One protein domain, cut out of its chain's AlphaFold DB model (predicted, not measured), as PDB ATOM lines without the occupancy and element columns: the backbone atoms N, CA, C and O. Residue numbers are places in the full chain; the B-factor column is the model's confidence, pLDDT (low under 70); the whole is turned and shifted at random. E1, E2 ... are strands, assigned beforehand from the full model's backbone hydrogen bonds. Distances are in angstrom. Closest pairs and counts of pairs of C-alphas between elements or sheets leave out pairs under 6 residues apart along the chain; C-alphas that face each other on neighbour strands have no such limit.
ATOM      1  N   TYR A  93     150.694 165.731 186.560       90.88
ATOM      2  CA  TYR A  93     150.980 165.487 185.143       90.88
ATOM      3  C   TYR A  93     151.469 164.056 184.928       90.88
ATOM      4  O   TYR A  93     152.157 163.481 185.764       90.88
ATOM      5  N   THR A  94     151.140 163.461 183.784       91.06
ATOM      6  CA  THR A  94     151.703 162.173 183.354       91.06
ATOM      7  C   THR A  94     152.570 162.423 182.129       91.06
ATOM      8  O   THR A  94     152.064 162.936 181.131       91.06
ATOM      9  N   LEU A  95     153.855 162.067 182.190       94.19
ATOM     10  CA  LEU A  95     154.695 162.017 181.000       94.19
ATOM     11  C   LEU A  95     154.451 160.686 180.291       94.19
ATOM     12  O   LEU A  95     154.636 159.615 180.878       94.19
ATOM     13  N   PHE A  96     154.061 160.787 179.028       94.75
ATOM     14  CA  PHE A  96     153.986 159.664 178.111       94.75
ATOM     15  C   PHE A  96     155.221 159.648 177.218       94.75
ATOM     16  O   PHE A  96     155.704 160.705 176.810       94.75
ATOM     17  N   ASP A  97     155.688 158.453 176.897       95.31
ATOM     18  CA  ASP A  97     156.757 158.213 175.936       95.31
ATOM     19  C   ASP A  97     156.339 157.101 174.969       95.31
ATOM     20  O   ASP A  97     155.467 156.290 175.285       95.31
ATOM     21  N   MET A  98     156.918 157.090 173.773       94.12
ATOM     22  CA  MET A  98     156.575 156.127 172.732       94.12
ATOM     23  C   MET A  98     157.342 154.824 172.948       94.12
ATOM     24  O   MET A  98     158.573 154.798 172.920       94.12
ATOM     25  N   ASN A  99     156.609 153.723 173.095       91.31
ATOM     26  CA  ASN A  99     157.177 152.386 173.100       91.31
ATOM     27  C   ASN A  99     157.786 152.085 171.711       91.31
ATOM     28  O   ASN A  99     157.055 152.119 170.718       91.31
ATOM     29  N   PRO A 100     159.094 151.786 171.599       90.19
ATOM     30  CA  PRO A 100     159.748 151.594 170.304       90.19
ATOM     31  C   PRO A 100     159.351 150.289 169.594       90.19
ATOM     32  O   PRO A 100     159.575 150.171 168.390       90.19
ATOM     33  N   GLU A 101     158.775 149.313 170.306       90.81
ATOM     34  CA  GLU A 101     158.339 148.032 169.737       90.81
ATOM     35  C   GLU A 101     156.903 148.095 169.201       90.81
ATOM     36  O   GLU A 101     156.630 147.560 168.125       90.81
ATOM     37  N   THR A 102     155.980 148.741 169.928       93.19
ATOM     38  CA  THR A 102     154.558 148.811 169.533       93.19
ATOM     39  C   THR A 102     154.185 150.104 168.806       93.19
ATOM     40  O   THR A 102     153.247 150.109 168.012       93.19
ATOM     41  N   GLY A 103     154.921 151.194 169.044       91.94
ATOM     42  CA  GLY A 103     154.590 152.544 168.575       91.94
ATOM     43  C   GLY A 103     153.537 153.271 169.425       91.94
ATOM     44  O   GLY A 103     153.216 154.423 169.128       91.94
ATOM     45  N   ASP A 104     153.011 152.636 170.476       92.88
ATOM     46  CA  ASP A 104     152.016 153.234 171.371       92.88
ATOM     47  C   ASP A 104     152.665 154.153 172.412       92.88
ATOM     48  O   ASP A 104     153.801 153.943 172.840       92.88
ATOM     49  N   PHE A 105     151.919 155.158 172.873       92.88
ATOM     50  CA  PHE A 105     152.345 156.013 173.979       92.88
ATOM     51  C   PHE A 105     151.988 155.388 175.330       92.88
ATOM     52  O   PHE A 105     150.817 155.179 175.647       92.88
ATOM     53  N   GLU A 106     152.998 155.161 176.165       93.38
ATOM     54  CA  GLU A 106     152.862 154.593 177.504       93.38
ATOM     55  C   GLU A 106     153.289 155.607 178.574       93.38
ATOM     56  O   GLU A 106     154.196 156.411 178.368       93.38
ATOM     57  N   ALA A 107     152.643 155.579 179.741       92.44
ATOM     58  CA  ALA A 107     153.035 156.428 180.864       92.44
ATOM     59  C   ALA A 107     154.371 155.950 181.458       92.44
ATOM     60  O   ALA A 107     154.469 154.808 181.908       92.44
ATOM     61  N   VAL A 108     155.377 156.829 181.498       94.88
ATOM     62  CA  VAL A 108     156.725 156.518 182.017       94.88
ATOM     63  C   VAL A 108     157.066 157.261 183.307       94.88
ATOM     64  O   VAL A 108     157.809 156.737 184.133       94.88
ATOM     65  N   MET A 109     156.500 158.453 183.523       94.62
ATOM     66  CA  MET A 109     156.648 159.208 184.773       94.62
ATOM     67  C   MET A 109     155.355 159.931 185.154       94.62
ATOM     68  O   MET A 109     154.556 160.310 184.298       94.62
ATOM     69  N   ILE A 110     155.181 160.177 186.449       92.88
ATOM     70  CA  ILE A 110     154.083 160.958 187.021       92.88
ATOM     71  C   ILE A 110     154.682 162.095 187.851       92.88
ATOM     72  O   ILE A 110     155.526 161.853 188.707       92.88
ATOM     73  N   PHE A 111     154.254 163.329 187.601       94.00
ATOM     74  CA  PHE A 111     154.522 164.474 188.466       94.00
ATOM     75  C   PHE A 111     153.400 164.602 189.492       94.00
ATOM     76  O   PHE A 111     152.256 164.856 189.118       94.00
ATOM     77  N   ASP A 112     153.746 164.450 190.764       91.19
ATOM     78  CA  ASP A 112     152.875 164.720 191.905       91.19
ATOM     79  C   ASP A 112     153.008 166.199 192.290       91.19
ATOM     80  O   ASP A 112     154.089 166.679 192.655       91.19
ATOM     81  N   SER A 113     151.895 166.920 192.194       90.81
ATOM     82  CA  SER A 113     151.809 168.357 192.446       90.81
ATOM     83  C   SER A 113     151.842 168.735 193.931       90.81
ATOM     84  O   SER A 113     152.237 169.856 194.254       90.81
ATOM     85  N   LEU A 114     151.509 167.817 194.842       88.12
ATOM     86  CA  LEU A 114     151.624 168.014 196.290       88.12
ATOM     87  C   LEU A 114     153.050 167.733 196.777       88.12
ATOM     88  O   LEU A 114     153.589 168.478 197.595       88.12
ATOM     89  N   ALA A 115     153.686 166.683 196.254       91.06
ATOM     90  CA  ALA A 115     155.074 166.342 196.558       91.06
ATOM     91  C   ALA A 115     156.096 167.203 195.792       91.06
ATOM     92  O   ALA A 115     157.272 167.209 196.170       91.06
ATOM     93  N   GLN A 116     155.662 167.899 194.730       92.06
ATOM     94  CA  GLN A 116     156.494 168.657 193.782       92.06
ATOM     95  C   GLN A 116     157.635 167.806 193.198       92.06
ATOM     96  O   GLN A 116     158.791 168.232 193.121       92.06
ATOM     97  N   LYS A 117     157.324 166.554 192.833       95.06
ATOM     98  CA  LYS A 117     158.308 165.539 192.425       95.06
ATOM     99  C   LYS A 117     157.801 164.661 191.292       95.06
ATOM    100  O   LYS A 117     156.615 164.364 191.199       95.06
ATOM    101  N   PHE A 118     158.746 164.197 190.479       92.44
ATOM    102  CA  PHE A 118     158.522 163.125 189.518       92.44
ATOM    103  C   PHE A 118     158.745 161.761 190.174       92.44
ATOM    104  O   PHE A 118     159.710 161.569 190.916       92.44
ATOM    105  N   PHE A 119     157.868 160.820 189.848       93.06
ATOM    106  CA  PHE A 119     157.956 159.406 190.183       93.06
ATOM    107  C   PHE A 119     157.987 158.592 188.885       93.06
ATOM    108  O   PHE A 119     157.174 158.823 187.988       93.06
ATOM    109  N   GLU A 120     158.925 157.655 188.776       92.62
ATOM    110  CA  GLU A 120     158.981 156.706 187.658       92.62
ATOM    111  C   GLU A 120     157.855 155.669 187.789       92.62
ATOM    112  O   GLU A 120     157.533 155.218 188.891       92.62
ATOM    113  N   VAL A 121     157.244 155.292 186.664       92.12
ATOM    114  CA  VAL A 121     156.259 154.201 186.624       92.12
ATOM    115  C   VAL A 121     157.004 152.865 186.699       92.12
ATOM    116  O   VAL A 121     157.973 152.646 185.975       92.12
ATOM    117  N   GLU A 122     156.562 151.962 187.577       90.56
ATOM    118  CA  GLU A 122     157.253 150.690 187.823       90.56
ATOM    119  C   GLU A 122     157.439 149.875 186.529       90.56
ATOM    120  O   GLU A 122     156.501 149.651 185.765       90.56
ATOM    121  N   GLY A 123     158.678 149.446 186.269       88.81
ATOM    122  CA  GLY A 123     159.036 148.686 185.068       88.81
ATOM    123  C   GLY A 123     159.082 149.496 183.765       88.81
ATOM    124  O   GLY A 123     159.376 148.919 182.720       88.81
ATOM    125  N   LYS A 124     158.835 150.812 183.800       89.81
ATOM    126  CA  LYS A 124     158.940 151.714 182.646       89.81
ATOM    127  C   LYS A 124     160.152 152.637 182.778       89.81
ATOM    128  O   LYS A 124     160.573 152.987 183.875       89.81
ATOM    129  N   LYS A 125     160.724 153.026 181.638       89.12
ATOM    130  CA  LYS A 125     161.819 153.998 181.522       89.12
ATOM    131  C   LYS A 125     161.607 154.840 180.273       89.12
ATOM    132  O   LYS A 125     161.002 154.358 179.320       89.12
ATOM    133  N   ILE A 126     162.138 156.060 180.279       92.50
ATOM    134  CA  ILE A 126     162.175 156.912 179.085       92.50
ATOM    135  C   ILE A 126     163.132 156.282 178.067       92.50
ATOM    136  O   ILE A 126     164.292 156.010 178.389       92.50
ATOM    137  N   HIS A 127     162.651 156.066 176.851       92.50
ATOM    138  CA  HIS A 127     163.417 155.606 175.707       92.50
ATOM    139  C   HIS A 127     163.987 156.816 174.949       92.50
ATOM    140  O   HIS A 127     163.272 157.620 174.354       92.50
ATOM    141  N   TRP A 128     165.314 156.946 174.940       93.06
ATOM    142  CA  TRP A 128     165.994 158.016 174.212       93.06
ATOM    143  C   TRP A 128     166.541 157.517 172.876       93.06
ATOM    144  O   TRP A 128     167.301 156.550 172.821       93.06
ATOM    145  N   ALA A 129     166.218 158.242 171.804       89.38
ATOM    146  CA  ALA A 129     166.561 157.875 170.433       89.38
ATOM    147  C   ALA A 129     168.047 157.510 170.228       89.38
ATOM    148  O   ALA A 129     168.952 158.260 170.623       89.38
ATOM    149  N   ASN A 130     168.281 156.438 169.461       88.56
ATOM    150  CA  ASN A 130     169.571 155.750 169.288       88.56
ATOM    151  C   ASN A 130     170.053 155.046 170.574       88.56
ATOM    152  O   ASN A 130     171.226 155.178 170.928       88.56
ATOM    153  N   ASP A 131     169.141 154.363 171.276       86.38
ATOM    154  CA  ASP A 131     169.418 153.500 172.435       86.38
ATOM    155  C   ASP A 131     170.283 154.167 173.519       86.38
ATOM    156  O   ASP A 131     171.233 153.587 174.048       86.38
ATOM    157  N   ARG A 132     169.995 155.438 173.831       89.12
ATOM    158  CA  ARG A 132     170.774 156.200 174.817       89.12
ATOM    159  C   ARG A 132     170.228 155.969 176.225       89.12
ATOM    160  O   ARG A 132     169.050 156.175 176.480       89.12
ATOM    161  N   ASP A 133     171.113 155.716 177.186       88.69
ATOM    162  CA  ASP A 133     170.742 155.632 178.612       88.69
ATOM    163  C   ASP A 133     170.309 156.978 179.233       88.69
ATOM    164  O   ASP A 133     169.906 157.035 180.395       88.69
ATOM    165  N   ARG A 134     170.464 158.095 178.509       90.88
ATOM    166  CA  ARG A 134     170.291 159.455 179.035       90.88
ATOM    167  C   ARG A 134     169.712 160.418 177.995       90.88
ATOM    168  O   ARG A 134     169.969 160.222 176.801       90.88
ATOM    169  N   PRO A 135     169.031 161.497 178.435       93.31
ATOM    170  CA  PRO A 135     168.571 162.558 177.548       93.31
ATOM    171  C   PRO A 135     169.686 163.097 176.640       93.31
ATOM    172  O   PRO A 135     170.853 163.157 177.055       93.31
ATOM    173  N   PRO A 136     169.352 163.529 175.409       93.31
ATOM    174  CA  PRO A 136     170.241 164.400 174.654       93.31
ATOM    175  C   PRO A 136     170.516 165.682 175.465       93.31
ATOM    176  O   PRO A 136     169.654 166.111 176.234       93.31
TER     177      PRO A 136
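This is residues 93 to 136 of the 281 residues of the protein "Guanylate cyclase 32E-like protein" of Sarcoptes scabiei (UniProt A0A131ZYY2). What does the domain look like? It is a small three-stranded sheet, a single ribbon of chain folded back on itself twice, E1 to E2 to E3, with the longer strand E2 bent in the middle of the sheet; a long tail without named elements, residues 121 to 136, leads off from the end of E3. What is it built of? The printed part has 44 residues, with no named helix and three named strands in the order E1, E2, E3 along the chain and across the sheet, antiparallel throughout; the class is all strand, though under half of the residues, 18 of 44, are in named elements. How spread out is it? It is only just loose, close to compact, with a radius of gyration of the C-alphas of 11.4 A, and elongated, with spans of 34 by 21 by 16 A.

How does the first strand stand to the second? E1, residues 93 to 98, and E2, residues 105 to 112, form a hairpin of antiparallel neighbours, with 155 degrees between their directions. The C-alphas of Phe 96 and Ala 107 face each other at 4.4 A, and N 95 and O 109 are within hydrogen-bond range at 2.8 A, as are N 111 and O 93 at 2.8 A. How does the third strand join? E3, residues 117 to 120, forms a second hairpin with E2, antiparallel at 147 degrees. The C-alphas of Phe 111 and Phe 118 face each other at 4.4 A, and N 119 and O 110 are within hydrogen-bond range at 2.8 A. What arrangement results? E1, E2 and E3 form a meander, each strand the antiparallel neighbour of the one before, with E1 and E3 as edge strands and E2 as the inner strand.

Where does the first strand run? E1 begins at C-alpha 93, (150.980, 165.487, 185.143), and spans 16.5 A to C-alpha 98. Where is the longest strand? E2 has 8 residues, spans 19.9 A from C-alpha 105 to C-alpha 112, and bends by 55 degrees at residue 108. Where does the last strand end? E3 spans 10.1 A and ends at C-alpha 120, (158.981, 156.706, 187.658).

How far does it reach? The two C-alphas farthest apart, those of Leu 114 and Asn 130, are 34.7 A apart. How are the strands linked? The link from E1 to E2 is short, with 6 residues, and that from E2 to E3 is tight, with 4; the printed part has no cut. Is confidence low anywhere? The mean pLDDT of the printed part is 91.8, and no printed residue is under 70.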